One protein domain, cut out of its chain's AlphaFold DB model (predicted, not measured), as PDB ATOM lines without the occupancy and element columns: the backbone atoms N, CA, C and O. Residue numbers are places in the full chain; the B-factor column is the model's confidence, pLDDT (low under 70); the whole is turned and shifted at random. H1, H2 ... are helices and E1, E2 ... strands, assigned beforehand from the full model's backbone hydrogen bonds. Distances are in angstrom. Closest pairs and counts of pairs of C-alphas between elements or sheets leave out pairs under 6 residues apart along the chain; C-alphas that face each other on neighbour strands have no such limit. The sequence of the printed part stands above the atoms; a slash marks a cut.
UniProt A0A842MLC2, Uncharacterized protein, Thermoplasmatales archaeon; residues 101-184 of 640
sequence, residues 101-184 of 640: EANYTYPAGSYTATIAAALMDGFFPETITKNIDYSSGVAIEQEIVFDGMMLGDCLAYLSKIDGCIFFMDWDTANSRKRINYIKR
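AT A GLANCE: This is residues 101 to 184 of the 640 residues of an uncharacterized protein of Thermoplasmatales archaeon (UniProt A0A842MLC2). Two helices, H1 and H2, run side by side in opposite ways over one face of a three-stranded sheet, whose other face is bare of named helices. The hairpin E2 and E3 reaches toward one end of the long axis, and the wide loop of residues 133 to 150 swings round the other. The printed part has 84 residues, in the order H1 E1 H2 E2 E3; the mixed sheet runs E1 E3 E2, and the class is mixed, helices and strands, in two layers, helices on one face of a sheet. It is compact, with a radius of gyration of the C-alphas of 12.4 A and spans of 38 by 26 by 16 A.

HOW THE PARTS SIT: Start at residues 101 to 102, which pair antiparallel with 149 to 150. H1, residues 112 to 123, is on the sheet at a height of 9.8 A, over E1, residues 129 to 132, and E3, residues 176 to 183. E1 and E3 are parallel; look at N 131 and O 179, 2.8 A. H2, residues 151 to 162, touches H1 at a shallow tilt of 9 degrees, closest at the C-alphas of Thr 112 and Leu 158, 5.8 A. H2 lies on the same face, only just over E2, residues 164 to 171, with 3 of its C-alphas falling there. E2 and E3 form a hairpin, with N 165 and O 182 at 2.8 A. Every O i to N i+4 pair is within hydrogen-bond range in H2, and 6 of 8 in H1.

IN THESE COORDINATES: Find C-alpha 112 at (27.471, -49.987, 38.912); from there H1 runs 17.3 A. E1 spans 9.5 A and H2 16.9 A. E2 spans 19.9 A and bends by 60 degrees at residue 168. E3 runs 22.2 A to C-alpha 183 at (32.356, -59.296, 44.628).

THE WHOLE: The two C-alphas farthest apart, of Gln 142 and Ala 173, are 38.6 A apart. The printed part has no cut, and the link E1 to H2 is long, 18 residues. Residue 125 alone has pLDDT under 70.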
ATOM      1  N   GLU A 101      22.485 -37.847  52.240       89.31
ATOM      2  CA  GLU A 101      21.499 -38.021  51.172       89.31
ATOM      3  C   GLU A 101      22.167 -37.812  49.807       89.31
ATOM      4  O   GLU A 101      22.929 -36.858  49.618       89.31
ATOM      5  N   ALA A 102      21.880 -38.697  48.856       86.50
ATOM      6  CA  ALA A 102      22.383 -38.638  47.497       86.50
ATOM      7  C   ALA A 102      21.330 -38.075  46.541       86.50
ATOM      8  O   ALA A 102      20.243 -38.617  46.425       86.50
ATOM      9  N   ASN A 103      21.685 -37.029  45.794       87.44
ATOM     10  CA  ASN A 103      20.808 -36.408  44.796       87.44
ATOM     11  C   ASN A 103      21.504 -36.431  43.429       87.44
ATOM     12  O   ASN A 103      21.913 -35.399  42.896       87.44
ATOM     13  N   TYR A 104      21.707 -37.642  42.905       88.56
ATOM     14  CA  TYR A 104      22.398 -37.894  41.642       88.56
ATOM     15  C   TYR A 104      21.563 -38.769  40.706       88.56
ATOM     16  O   TYR A 104      20.871 -39.690  41.145       88.56
ATOM     17  N   THR A 105      21.708 -38.507  39.409       92.06
ATOM     18  CA  THR A 105      21.132 -39.299  38.321       92.06
ATOM     19  C   THR A 105      22.257 -39.850  37.456       92.06
ATOM     20  O   THR A 105      23.175 -39.111  37.094       92.06
ATOM     21  N   TYR A 106      22.184 -41.135  37.114       92.94
ATOM     22  CA  TYR A 106      23.162 -41.824  36.275       92.94
ATOM     23  C   TYR A 106      22.471 -42.417  35.039       92.94
ATOM     24  O   TYR A 106      21.506 -43.167  35.196       92.94
ATOM     25  N   PRO A 107      22.939 -42.105  33.816       93.00
ATOM     26  CA  PRO A 107      22.286 -42.542  32.588       93.00
ATOM     27  C   PRO A 107      22.507 -44.034  32.318       93.00
ATOM     28  O   PRO A 107      23.522 -44.610  32.731       93.00
ATOM     29  N   ALA A 108      21.596 -44.626  31.544       90.94
ATOM     30  CA  ALA A 108      21.730 -45.981  31.009       90.94
ATOM     31  C   ALA A 108      23.112 -46.217  30.359       90.94
ATOM     32  O   ALA A 108      23.687 -45.327  29.728       90.94
ATOM     33  N   GLY A 109      23.655 -47.422  30.533       88.44
ATOM     34  CA  GLY A 109      25.012 -47.809  30.136       88.44
ATOM     35  C   GLY A 109      26.103 -47.501  31.174       88.44
ATOM     36  O   GLY A 109      27.239 -47.942  31.005       88.44
ATOM     37  N   SER A 110      25.792 -46.784  32.259       92.50
ATOM     38  CA  SER A 110      26.738 -46.554  33.363       92.50
ATOM     39  C   SER A 110      27.010 -47.846  34.147       92.50
ATOM     40  O   SER A 110      26.085 -48.581  34.472       92.50
ATOM     41  N   TYR A 111      28.266 -48.128  34.501       94.88
ATOM     42  CA  TYR A 111      28.621 -49.336  35.262       94.88
ATOM     43  C   TYR A 111      28.442 -49.136  36.772       94.88
ATOM     44  O   TYR A 111      28.976 -48.172  37.319       94.88
ATOM     45  N   THR A 112      27.772 -50.064  37.464       95.06
ATOM     46  CA  THR A 112      27.471 -49.987  38.912       95.06
ATOM     47  C   THR A 112      28.696 -49.677  39.778       95.06
ATOM     48  O   THR A 112      28.637 -48.775  40.609       95.06
ATOM     49  N   ALA A 113      29.835 -50.336  39.543       93.38
ATOM     50  CA  ALA A 113      31.084 -50.080  40.270       93.38
ATOM     51  C   ALA A 113      31.638 -48.656  40.034       93.38
ATOM     52  O   ALA A 113      32.174 -48.032  40.950       93.38
ATOM     53  N   THR A 114      31.461 -48.101  38.830       94.69
ATOM     54  CA  THR A 114      31.827 -46.710  38.506       94.69
ATOM     55  C   THR A 114      30.868 -45.715  39.163       94.69
ATOM     56  O   THR A 114      31.313 -44.687  39.670       94.69
ATOM     57  N   ILE A 115      29.571 -46.033  39.218       94.75
ATOM     58  CA  ILE A 115      28.562 -45.244  39.941       94.75
ATOM     59  C   ILE A 115      28.893 -45.225  41.438       94.75
ATOM     60  O   ILE A 115      28.994 -44.151  42.025       94.75
ATOM     61  N   ALA A 116      29.148 -46.391  42.040       93.81
ATOM     62  CA  ALA A 116      29.569 -46.519  43.433       93.81
ATOM     63  C   ALA A 116      30.840 -45.698  43.715       93.81
ATOM     64  O   ALA A 116      30.896 -44.958  44.696       93.81
ATOM     65  N   ALA A 117      31.836 -45.748  42.826       91.94
ATOM     66  CA  ALA A 117      33.038 -44.930  42.944       91.94
ATOM     67  C   ALA A 117      32.750 -43.419  42.873       91.94
ATOM     68  O   ALA A 117      33.335 -42.671  43.657       91.94
ATOM     69  N   ALA A 118      31.866 -42.973  41.976       91.00
ATOM     70  CA  ALA A 118      31.512 -41.562  41.808       91.00
ATOM     71  C   ALA A 118      30.690 -41.019  42.990       91.00
ATOM     72  O   ALA A 118      30.987 -39.939  43.498       91.00
ATOM     73  N   LEU A 119      29.718 -41.794  43.482       90.62
ATOM     74  CA  LEU A 119      28.966 -41.497  44.706       90.62
ATOM     75  C   LEU A 119      29.916 -41.259  45.896       90.62
ATOM     76  O   LEU A 119      29.712 -40.345  46.690       90.62
ATOM     77  N   MET A 120      31.001 -42.034  45.989       88.19
ATOM     78  CA  MET A 120      32.012 -41.895  47.042       88.19
ATOM     79  C   MET A 120      32.847 -40.608  46.982       88.19
ATOM     80  O   MET A 120      33.287 -40.148  48.035       88.19
ATOM     81  N   ASP A 121      33.035 -39.995  45.809       84.19
ATOM     82  CA  ASP A 121      33.745 -38.707  45.701       84.19
ATOM     83  C   ASP A 121      32.884 -37.507  46.125       84.19
ATOM     84  O   ASP A 121      33.428 -36.470  46.502       84.19
ATOM     85  N   GLY A 122      31.552 -37.630  46.076       76.06
ATOM     86  CA  GLY A 122      30.634 -36.521  46.357       76.06
ATOM     87  C   GLY A 122      30.459 -36.179  47.842       76.06
ATOM     88  O   GLY A 122      30.213 -35.019  48.170       76.06
ATOM     89  N   PHE A 123      30.583 -37.163  48.745       77.50
ATOM     90  CA  PHE A 123      30.102 -37.026  50.135       77.50
ATOM     91  C   PHE A 123      31.168 -36.981  51.228       77.50
ATOM     92  O   PHE A 123      30.882 -36.510  52.329       77.50
ATOM     93  N   PHE A 124      32.390 -37.445  50.965       76.38
ATOM     94  CA  PHE A 124      33.439 -37.468  51.982       76.38
ATOM     95  C   PHE A 124      34.412 -36.289  51.806       76.38
ATOM     96  O   PHE A 124      35.201 -36.286  50.864       76.38
ATOM     97  N   PRO A 125      34.417 -35.291  52.719       64.94
ATOM     98  CA  PRO A 125      35.355 -34.164  52.649       64.94
ATOM     99  C   PRO A 125      36.792 -34.577  53.012       64.94
ATOM    100  O   PRO A 125      37.749 -33.871  52.705       64.94
ATOM    101  N   GLU A 126      36.948 -35.718  53.688       71.38
ATOM    102  CA  GLU A 126      38.227 -36.392  53.887       71.38
ATOM    103  C   GLU A 126      38.469 -37.379  52.739       71.38
ATOM    104  O   GLU A 126      37.574 -38.132  52.366       71.38
ATOM    105  N   THR A 127      39.685 -37.406  52.185       78.06
ATOM    106  CA  THR A 127      40.034 -38.341  51.107       78.06
ATOM    107  C   THR A 127      39.958 -39.783  51.613       78.06
ATOM    108  O   THR A 127      40.879 -40.255  52.284       78.06
ATOM    109  N   ILE A 128      38.882 -40.492  51.283       87.69
ATOM    110  CA  ILE A 128      38.757 -41.929  51.541       87.69
ATOM    111  C   ILE A 128      39.589 -42.726  50.534       87.69
ATOM    112  O   ILE A 128      39.730 -42.325  49.377       87.69
ATOM    113  N   THR A 129      40.159 -43.854  50.958       91.31
ATOM    114  CA  THR A 129      40.729 -44.816  50.005       91.31
ATOM    115  C   THR A 129      39.618 -45.712  49.459       91.31
ATOM    116  O   THR A 129      38.587 -45.922  50.102       91.31
ATOM    117  N   LYS A 130      39.778 -46.201  48.227       91.62
ATOM    118  CA  LYS A 130      38.754 -46.985  47.530       91.62
ATOM    119  C   LYS A 130      39.321 -48.337  47.134       91.62
ATOM    120  O   LYS A 130      40.298 -48.399  46.395       91.62
ATOM    121  N   ASN A 131      38.689 -49.400  47.608       93.94
ATOM    122  CA  ASN A 131      38.898 -50.765  47.149       93.94
ATOM    123  C   ASN A 131      37.661 -51.180  46.345       93.94
ATOM    124  O   ASN A 131      36.710 -51.740  46.889       93.94
ATOM    125  N   ILE A 132      37.646 -50.790  45.072       92.50
ATOM    126  CA  ILE A 132      36.525 -51.005  44.155       92.50
ATOM    127  C   ILE A 132      37.048 -51.788  42.959       92.50
ATOM    128  O   ILE A 132      37.958 -51.327  42.266       92.50
ATOM    129  N   ASP A 133      36.467 -52.960  42.715       87.88
ATOM    130  CA  ASP A 133      36.742 -53.721  41.500       87.88
ATOM    131  C   ASP A 133      35.862 -53.197  40.357       87.88
ATOM    132  O   ASP A 133      34.724 -53.629  40.171       87.88
ATOM    133  N   TYR A 134      36.398 -52.263  39.572       89.50
ATOM    134  CA  TYR A 134      35.708 -51.699  38.405       89.50
ATOM    135  C   TYR A 134      35.332 -52.739  37.333       89.50
ATOM    136  O   TYR A 134      34.446 -52.460  36.529       89.50
ATOM    137  N   SER A 135      35.964 -53.922  37.315       85.69
ATOM    138  CA  SER A 135      35.621 -55.019  36.395       85.69
ATOM    139  C   SER A 135      34.425 -55.851  36.865       85.69
ATOM    140  O   SER A 135      33.812 -56.557  36.067       85.69
ATOM    141  N   SER A 136      34.063 -55.746  38.147       81.94
ATOM    142  CA  SER A 136      32.955 -56.501  38.739       81.94
ATOM    143  C   SER A 136      31.572 -55.886  38.509       81.94
ATOM    144  O   SER A 136      30.575 -56.600  38.636       81.94
ATOM    145  N   GLY A 137      31.514 -54.591  38.174       87.00
ATOM    146  CA  GLY A 137      30.268 -53.855  37.981       87.00
ATOM    147  C   GLY A 137      29.534 -54.215  36.688       87.00
ATOM    148  O   GLY A 137      30.144 -54.580  35.686       87.00
ATOM    149  N   VAL A 138      28.213 -54.051  36.698       88.56
ATOM    150  CA  VAL A 138      27.317 -54.324  35.561       88.56
ATOM    151  C   VAL A 138      26.839 -52.998  34.963       88.56
ATOM    152  O   VAL A 138      26.670 -52.020  35.688       88.56
ATOM    153  N   ALA A 139      26.652 -52.929  33.643       90.94
ATOM    154  CA  ALA A 139      26.073 -51.752  32.998       90.94
ATOM    155  C   ALA A 139      24.564 -51.675  33.289       90.94
ATOM    156  O   ALA A 139      23.845 -52.647  33.076       90.94
ATOM    157  N   ILE A 140      24.084 -50.529  33.769       87.62
ATOM    158  CA  ILE A 140      22.665 -50.328  34.091       87.62
ATOM    159  C   ILE A 140      21.855 -50.150  32.799       87.62
ATOM    160  O   ILE A 140      22.251 -49.387  31.919       87.62
ATOM    161  N   GLU A 141      20.731 -50.850  32.657       80.75
ATOM    162  CA  GLU A 141      19.937 -50.822  31.413       80.75
ATOM    163  C   GLU A 141      19.068 -49.563  31.280       80.75
ATOM    164  O   GLU A 141      18.760 -49.125  30.173       80.75
ATOM    165  N   GLN A 142      18.694 -48.966  32.411       83.19
ATOM    166  CA  GLN A 142      17.849 -47.777  32.506       83.19
ATOM    167  C   GLN A 142      18.554 -46.686  33.324       83.19
ATOM    168  O   GLN A 142      19.539 -46.946  34.016       83.19
ATOM    169  N   GLU A 143      18.060 -45.451  33.234       89.62
ATOM    170  CA  GLU A 143      18.511 -44.355  34.093       89.62
ATOM    171  C   GLU A 143      18.177 -44.655  35.564       89.62
ATOM    172  O   GLU A 143      17.049 -45.031  35.884       89.62
ATOM    173  N   ILE A 144      19.146 -44.464  36.464       89.38
ATOM    174  CA  ILE A 144      18.928 -44.558  37.913       89.38
ATOM    175  C   ILE A 144      18.941 -43.152  38.503       89.38
ATOM    176  O   ILE A 144      19.909 -42.407  38.336       89.38
ATOM    177  N   VAL A 145      17.884 -42.827  39.244       91.00
ATOM    178  CA  VAL A 145      17.727 -41.585  40.007       91.00
ATOM    179  C   VAL A 145      17.764 -41.932  41.493       91.00
ATOM    180  O   VAL A 145      16.937 -42.713  41.956       91.00
ATOM    181  N   PHE A 146      18.706 -41.354  42.237       91.75
ATOM    182  CA  PHE A 146      18.870 -41.600  43.677       91.75
ATOM    183  C   PHE A 146      18.215 -40.542  44.583       91.75
ATOM    184  O   PHE A 146      18.390 -40.617  45.789       91.75
ATOM    185  N   ASP A 147      17.477 -39.581  44.018       88.38
ATOM    186  CA  ASP A 147      16.908 -38.405  44.706       88.38
ATOM    187  C   ASP A 147      16.299 -38.716  46.092       88.38
ATOM    188  O   ASP A 147      15.330 -39.469  46.217       88.38
ATOM    189  N   GLY A 148      16.895 -38.141  47.142       85.06
ATOM    190  CA  GLY A 148      16.489 -38.309  48.540       85.06
ATOM    191  C   GLY A 148      16.853 -39.648  49.204       85.06
ATOM    192  O   GLY A 148      16.454 -39.873  50.347       85.06
ATOM    193  N   MET A 149      17.586 -40.547  48.541       90.19
ATOM    194  CA  MET A 149      18.057 -41.804  49.143       90.19
ATOM    195  C   MET A 149      19.320 -41.581  49.981       90.19
ATOM    196  O   MET A 149      20.171 -40.766  49.626       90.19
ATOM    197  N   MET A 150      19.508 -42.341  51.066       92.31
ATOM    198  CA  MET A 150      20.794 -42.322  51.768       92.31
ATOM    199  C   MET A 150      21.861 -43.005  50.914       92.31
ATOM    200  O   MET A 150      21.604 -44.001  50.242       92.31
ATOM    201  N   LEU A 151      23.096 -42.522  50.988       93.31
ATOM    202  CA  LEU A 151      24.235 -43.045  50.235       93.31
ATOM    203  C   LEU A 151      24.475 -44.555  50.461       93.31
ATOM    204  O   LEU A 151      24.864 -45.266  49.533       93.31
ATOM    205  N   GLY A 152      24.188 -45.061  51.665       92.81
ATOM    206  CA  GLY A 152      24.155 -46.495  51.974       92.81
ATOM    207  C   GLY A 152      23.050 -47.259  51.234       92.81
ATOM    208  O   GLY A 152      23.305 -48.354  50.739       92.81
ATOM    209  N   ASP A 153      21.862 -46.671  51.071       92.75
ATOM    210  CA  ASP A 153      20.761 -47.265  50.301       92.75
ATOM    211  C   ASP A 153      21.069 -47.280  48.800       92.75
ATOM    212  O   ASP A 153      20.760 -48.256  48.116       92.75
ATOM    213  N   CYS A 154      21.727 -46.237  48.279       94.12
ATOM    214  CA  CYS A 154      22.192 -46.191  46.891       94.12
ATOM    215  C   CYS A 154      23.182 -47.326  46.601       94.12
ATOM    216  O   CYS A 154      23.042 -48.042  45.611       94.12
ATOM    217  N   LEU A 155      24.161 -47.528  47.490       93.62
ATOM    218  CA  LEU A 155      25.129 -48.619  47.373       93.62
ATOM    219  C   LEU A 155      24.464 -49.992  47.539       93.62
ATOM    220  O   LEU A 155      24.791 -50.899  46.781       93.62
ATOM    221  N   ALA A 156      23.485 -50.132  48.439       91.81
ATOM    222  CA  ALA A 156      22.697 -51.357  48.598       91.81
ATOM    223  C   ALA A 156      21.763 -51.652  47.413       91.81
ATOM    224  O   ALA A 156      21.410 -52.806  47.173       91.81
ATOM    225  N   TYR A 157      21.336 -50.629  46.671       91.94
ATOM    226  CA  TYR A 157      20.601 -50.798  45.422       91.94
ATOM    227  C   TYR A 157      21.528 -51.287  44.302       91.94
ATOM    228  O   TYR A 157      21.228 -52.291  43.659       91.94
ATOM    229  N   LEU A 158      22.693 -50.652  44.127       92.50
ATOM    230  CA  LEU A 158      23.703 -51.077  43.149       92.50
ATOM    231  C   LEU A 158      24.207 -52.502  43.429       92.50
ATOM    232  O   LEU A 158      24.302 -53.308  42.505       92.50
ATOM    233  N   SER A 159      24.432 -52.846  44.699       90.06
ATOM    234  CA  SER A 159      24.945 -54.161  45.096       90.06
ATOM    235  C   SER A 159      23.942 -55.300  44.865       90.06
ATOM    236  O   SER A 159      24.334 -56.455  44.710       90.06
ATOM    237  N   LYS A 160      22.638 -54.991  44.798       87.06
ATOM    238  CA  LYS A 160      21.591 -55.940  44.374       87.06
ATOM    239  C   LYS A 160      21.585 -56.185  42.862       87.06
ATOM    240  O   LYS A 160      21.072 -57.217  42.442       87.06
ATOM    241  N   ILE A 161      22.130 -55.266  42.060       86.75
ATOM    242  CA  ILE A 161      22.205 -55.387  40.596       86.75
ATOM    243  C   ILE A 161      23.420 -56.227  40.179       86.75
ATOM    244  O   ILE A 161      23.299 -57.075  39.300       86.75
ATOM    245  N   ASP A 162      24.586 -56.010  40.795       86.00
ATOM    246  CA  ASP A 162      25.849 -56.659  40.394       86.00
ATOM    247  C   ASP A 162      26.330 -57.801  41.313       86.00
ATOM    248  O   ASP A 162      27.299 -58.496  40.986       86.00
ATOM    249  N   GLY A 163      25.656 -58.020  42.447       86.25
ATOM    250  CA  GLY A 163      26.011 -59.049  43.429       86.25
ATOM    251  C   GLY A 163      27.258 -58.725  44.262       86.25
ATOM    252  O   GLY A 163      27.813 -59.619  44.909       86.25
ATOM    253  N   CYS A 164      27.729 -57.477  44.248       88.88
ATOM    254  CA  CYS A 164      28.789 -57.027  45.142       88.88
ATOM    255  C   CYS A 164      28.317 -56.962  46.604       88.88
ATOM    256  O   CYS A 164      27.132 -56.997  46.928       88.88
ATOM    257  N   ILE A 165      29.282 -56.823  47.508       91.19
ATOM    258  CA  ILE A 165      29.068 -56.381  48.885       91.19
ATOM    259  C   ILE A 165      29.803 -55.061  49.099       91.19
ATOM    260  O   ILE A 165      30.860 -54.830  48.501       91.19
ATOM    261  N   PHE A 166      29.269 -54.210  49.975       92.62
ATOM    262  CA  PHE A 166      29.906 -52.951  50.340       92.62
ATOM    263  C   PHE A 166      30.014 -52.788  51.856       92.62
ATOM    264  O   PHE A 166      29.136 -53.203  52.607       92.62
ATOM    265  N   PHE A 167      31.117 -52.199  52.308       92.81
ATOM    266  CA  PHE A 167      31.345 -51.850  53.711       92.81
ATOM    267  C   PHE A 167      32.482 -50.835  53.823       92.81
ATOM    268  O   PHE A 167      33.385 -50.806  52.979       92.81
ATOM    269  N   MET A 168      32.475 -50.027  54.886       92.31
ATOM    270  CA  MET A 168      33.625 -49.190  55.218       92.31
ATOM    271  C   MET A 168      34.463 -49.799  56.334       92.31
ATOM    272  O   MET A 168      33.941 -50.182  57.380       92.31
ATOM    273  N   ASP A 169      35.773 -49.817  56.125       91.81
ATOM    274  CA  ASP A 169      36.770 -50.186  57.122       91.81
ATOM    275  C   ASP A 169      37.865 -49.109  57.237       91.81
ATOM    276  O   ASP A 169      37.717 -47.978  56.758       91.81
ATOM    277  N   TRP A 170      38.936 -49.417  57.970       92.31
ATOM    278  CA  TRP A 170      40.048 -48.498  58.192       92.31
ATOM    279  C   TRP A 170      41.295 -48.966  57.458       92.31
ATOM    280  O   TRP A 170      41.857 -50.024  57.743       92.31
ATOM    281  N   ASP A 171      41.768 -48.131  56.541       91.50
ATOM    282  CA  ASP A 171      43.054 -48.306  55.896       91.50
ATOM    283  C   ASP A 171      44.151 -47.828  56.848       91.50
ATOM    284  O   ASP A 171      44.510 -46.649  56.902       91.50
ATOM    285  N   THR A 172      44.673 -48.769  57.631       86.44
ATOM    286  CA  THR A 172      45.761 -48.532  58.586       86.44
ATOM    287  C   THR A 172      47.035 -48.014  57.912       86.44
ATOM    288  O   THR A 172      47.759 -47.240  58.534       86.44
ATOM    289  N   ALA A 173      47.302 -48.375  56.651       87.81
ATOM    290  CA  ALA A 173      48.493 -47.920  55.935       87.81
ATOM    291  C   ALA A 173      48.394 -46.433  55.559       87.81
ATOM    292  O   ALA A 173      49.358 -45.689  55.728       87.81
ATOM    293  N   ASN A 174      47.216 -45.985  55.117       87.38
ATOM    294  CA  ASN A 174      46.966 -44.588  54.747       87.38
ATOM    295  C   ASN A 174      46.354 -43.737  55.880       87.38
ATOM    296  O   ASN A 174      46.153 -42.535  55.704       87.38
ATOM    297  N   SER A 175      46.066 -44.342  57.040       88.75
ATOM    298  CA  SER A 175      45.396 -43.726  58.199       88.75
ATOM    299  C   SER A 175      44.090 -43.003  57.838       88.75
ATOM    300  O   SER A 175      43.834 -41.884  58.292       88.75
ATOM    301  N   ARG A 176      43.271 -43.641  56.995       90.62
ATOM    302  CA  ARG A 176      42.032 -43.095  56.416       90.62
ATOM    303  C   ARG A 176      40.922 -44.146  56.427       90.62
ATOM    304  O   ARG A 176      41.188 -45.340  56.534       90.62
ATOM    305  N   LYS A 177      39.669 -43.706  56.288       91.50
ATOM    306  CA  LYS A 177      38.561 -44.626  55.983       91.50
ATOM    307  C   LYS A 177      38.744 -45.190  54.581       91.50
ATOM    308  O   LYS A 177      39.220 -44.484  53.688       91.50
ATOM    309  N   ARG A 178      38.305 -46.430  54.396       92.50
ATOM    310  CA  ARG A 178      38.279 -47.105  53.109       92.50
ATOM    311  C   ARG A 178      36.887 -47.627  52.821       92.50
ATOM    312  O   ARG A 178      36.305 -48.305  53.661       92.50
ATOM    313  N   ILE A 179      36.378 -47.332  51.631       92.75
ATOM    314  CA  ILE A 179      35.212 -48.026  51.082       92.75
ATOM    315  C   ILE A 179      35.690 -49.284  50.361       92.75
ATOM    316  O   ILE A 179      36.632 -49.235  49.564       92.75
ATOM    317  N   ASN A 180      35.030 -50.402  50.630       93.12
ATOM    318  CA  ASN A 180      35.156 -51.631  49.863       93.12
ATOM    319  C   ASN A 180      33.849 -51.811  49.091       93.12
ATOM    320  O   ASN A 180      32.781 -51.712  49.692       93.12
ATOM    321  N   TYR A 181      33.941 -52.052  47.786       93.62
ATOM    322  CA  TYR A 181      32.825 -52.438  46.922       93.62
ATOM    323  C   TYR A 181      33.343 -53.540  45.996       93.62
ATOM    324  O   TYR A 181      34.067 -53.273  45.033       93.62
ATOM    325  N   ILE A 182      33.091 -54.789  46.380       91.19
ATOM    326  CA  ILE A 182      33.782 -55.967  45.840       91.19
ATOM    327  C   ILE A 182      32.812 -57.133  45.672       91.19
ATOM    328  O   ILE A 182      31.880 -57.287  46.463       91.19
ATOM    329  N   LYS A 183      33.060 -58.010  44.693       88.44
ATOM    330  CA  LYS A 183      32.356 -59.296  44.628       88.44
ATOM    331  C   LYS A 183      32.726 -60.179  45.814       88.44
ATOM    332  O   LYS A 183      33.877 -60.222  46.253       88.44
ATOM    333  N   ARG A 184      31.732 -60.908  46.321       82.19
ATOM    334  CA  ARG A 184      31.931 -61.915  47.363       82.19
ATOM    335  C   ARG A 184      32.717 -63.090  46.779       82.19
ATOM    336  O   ARG A 184      32.216 -63.789  45.905       82.19
TER     337      ARG A 184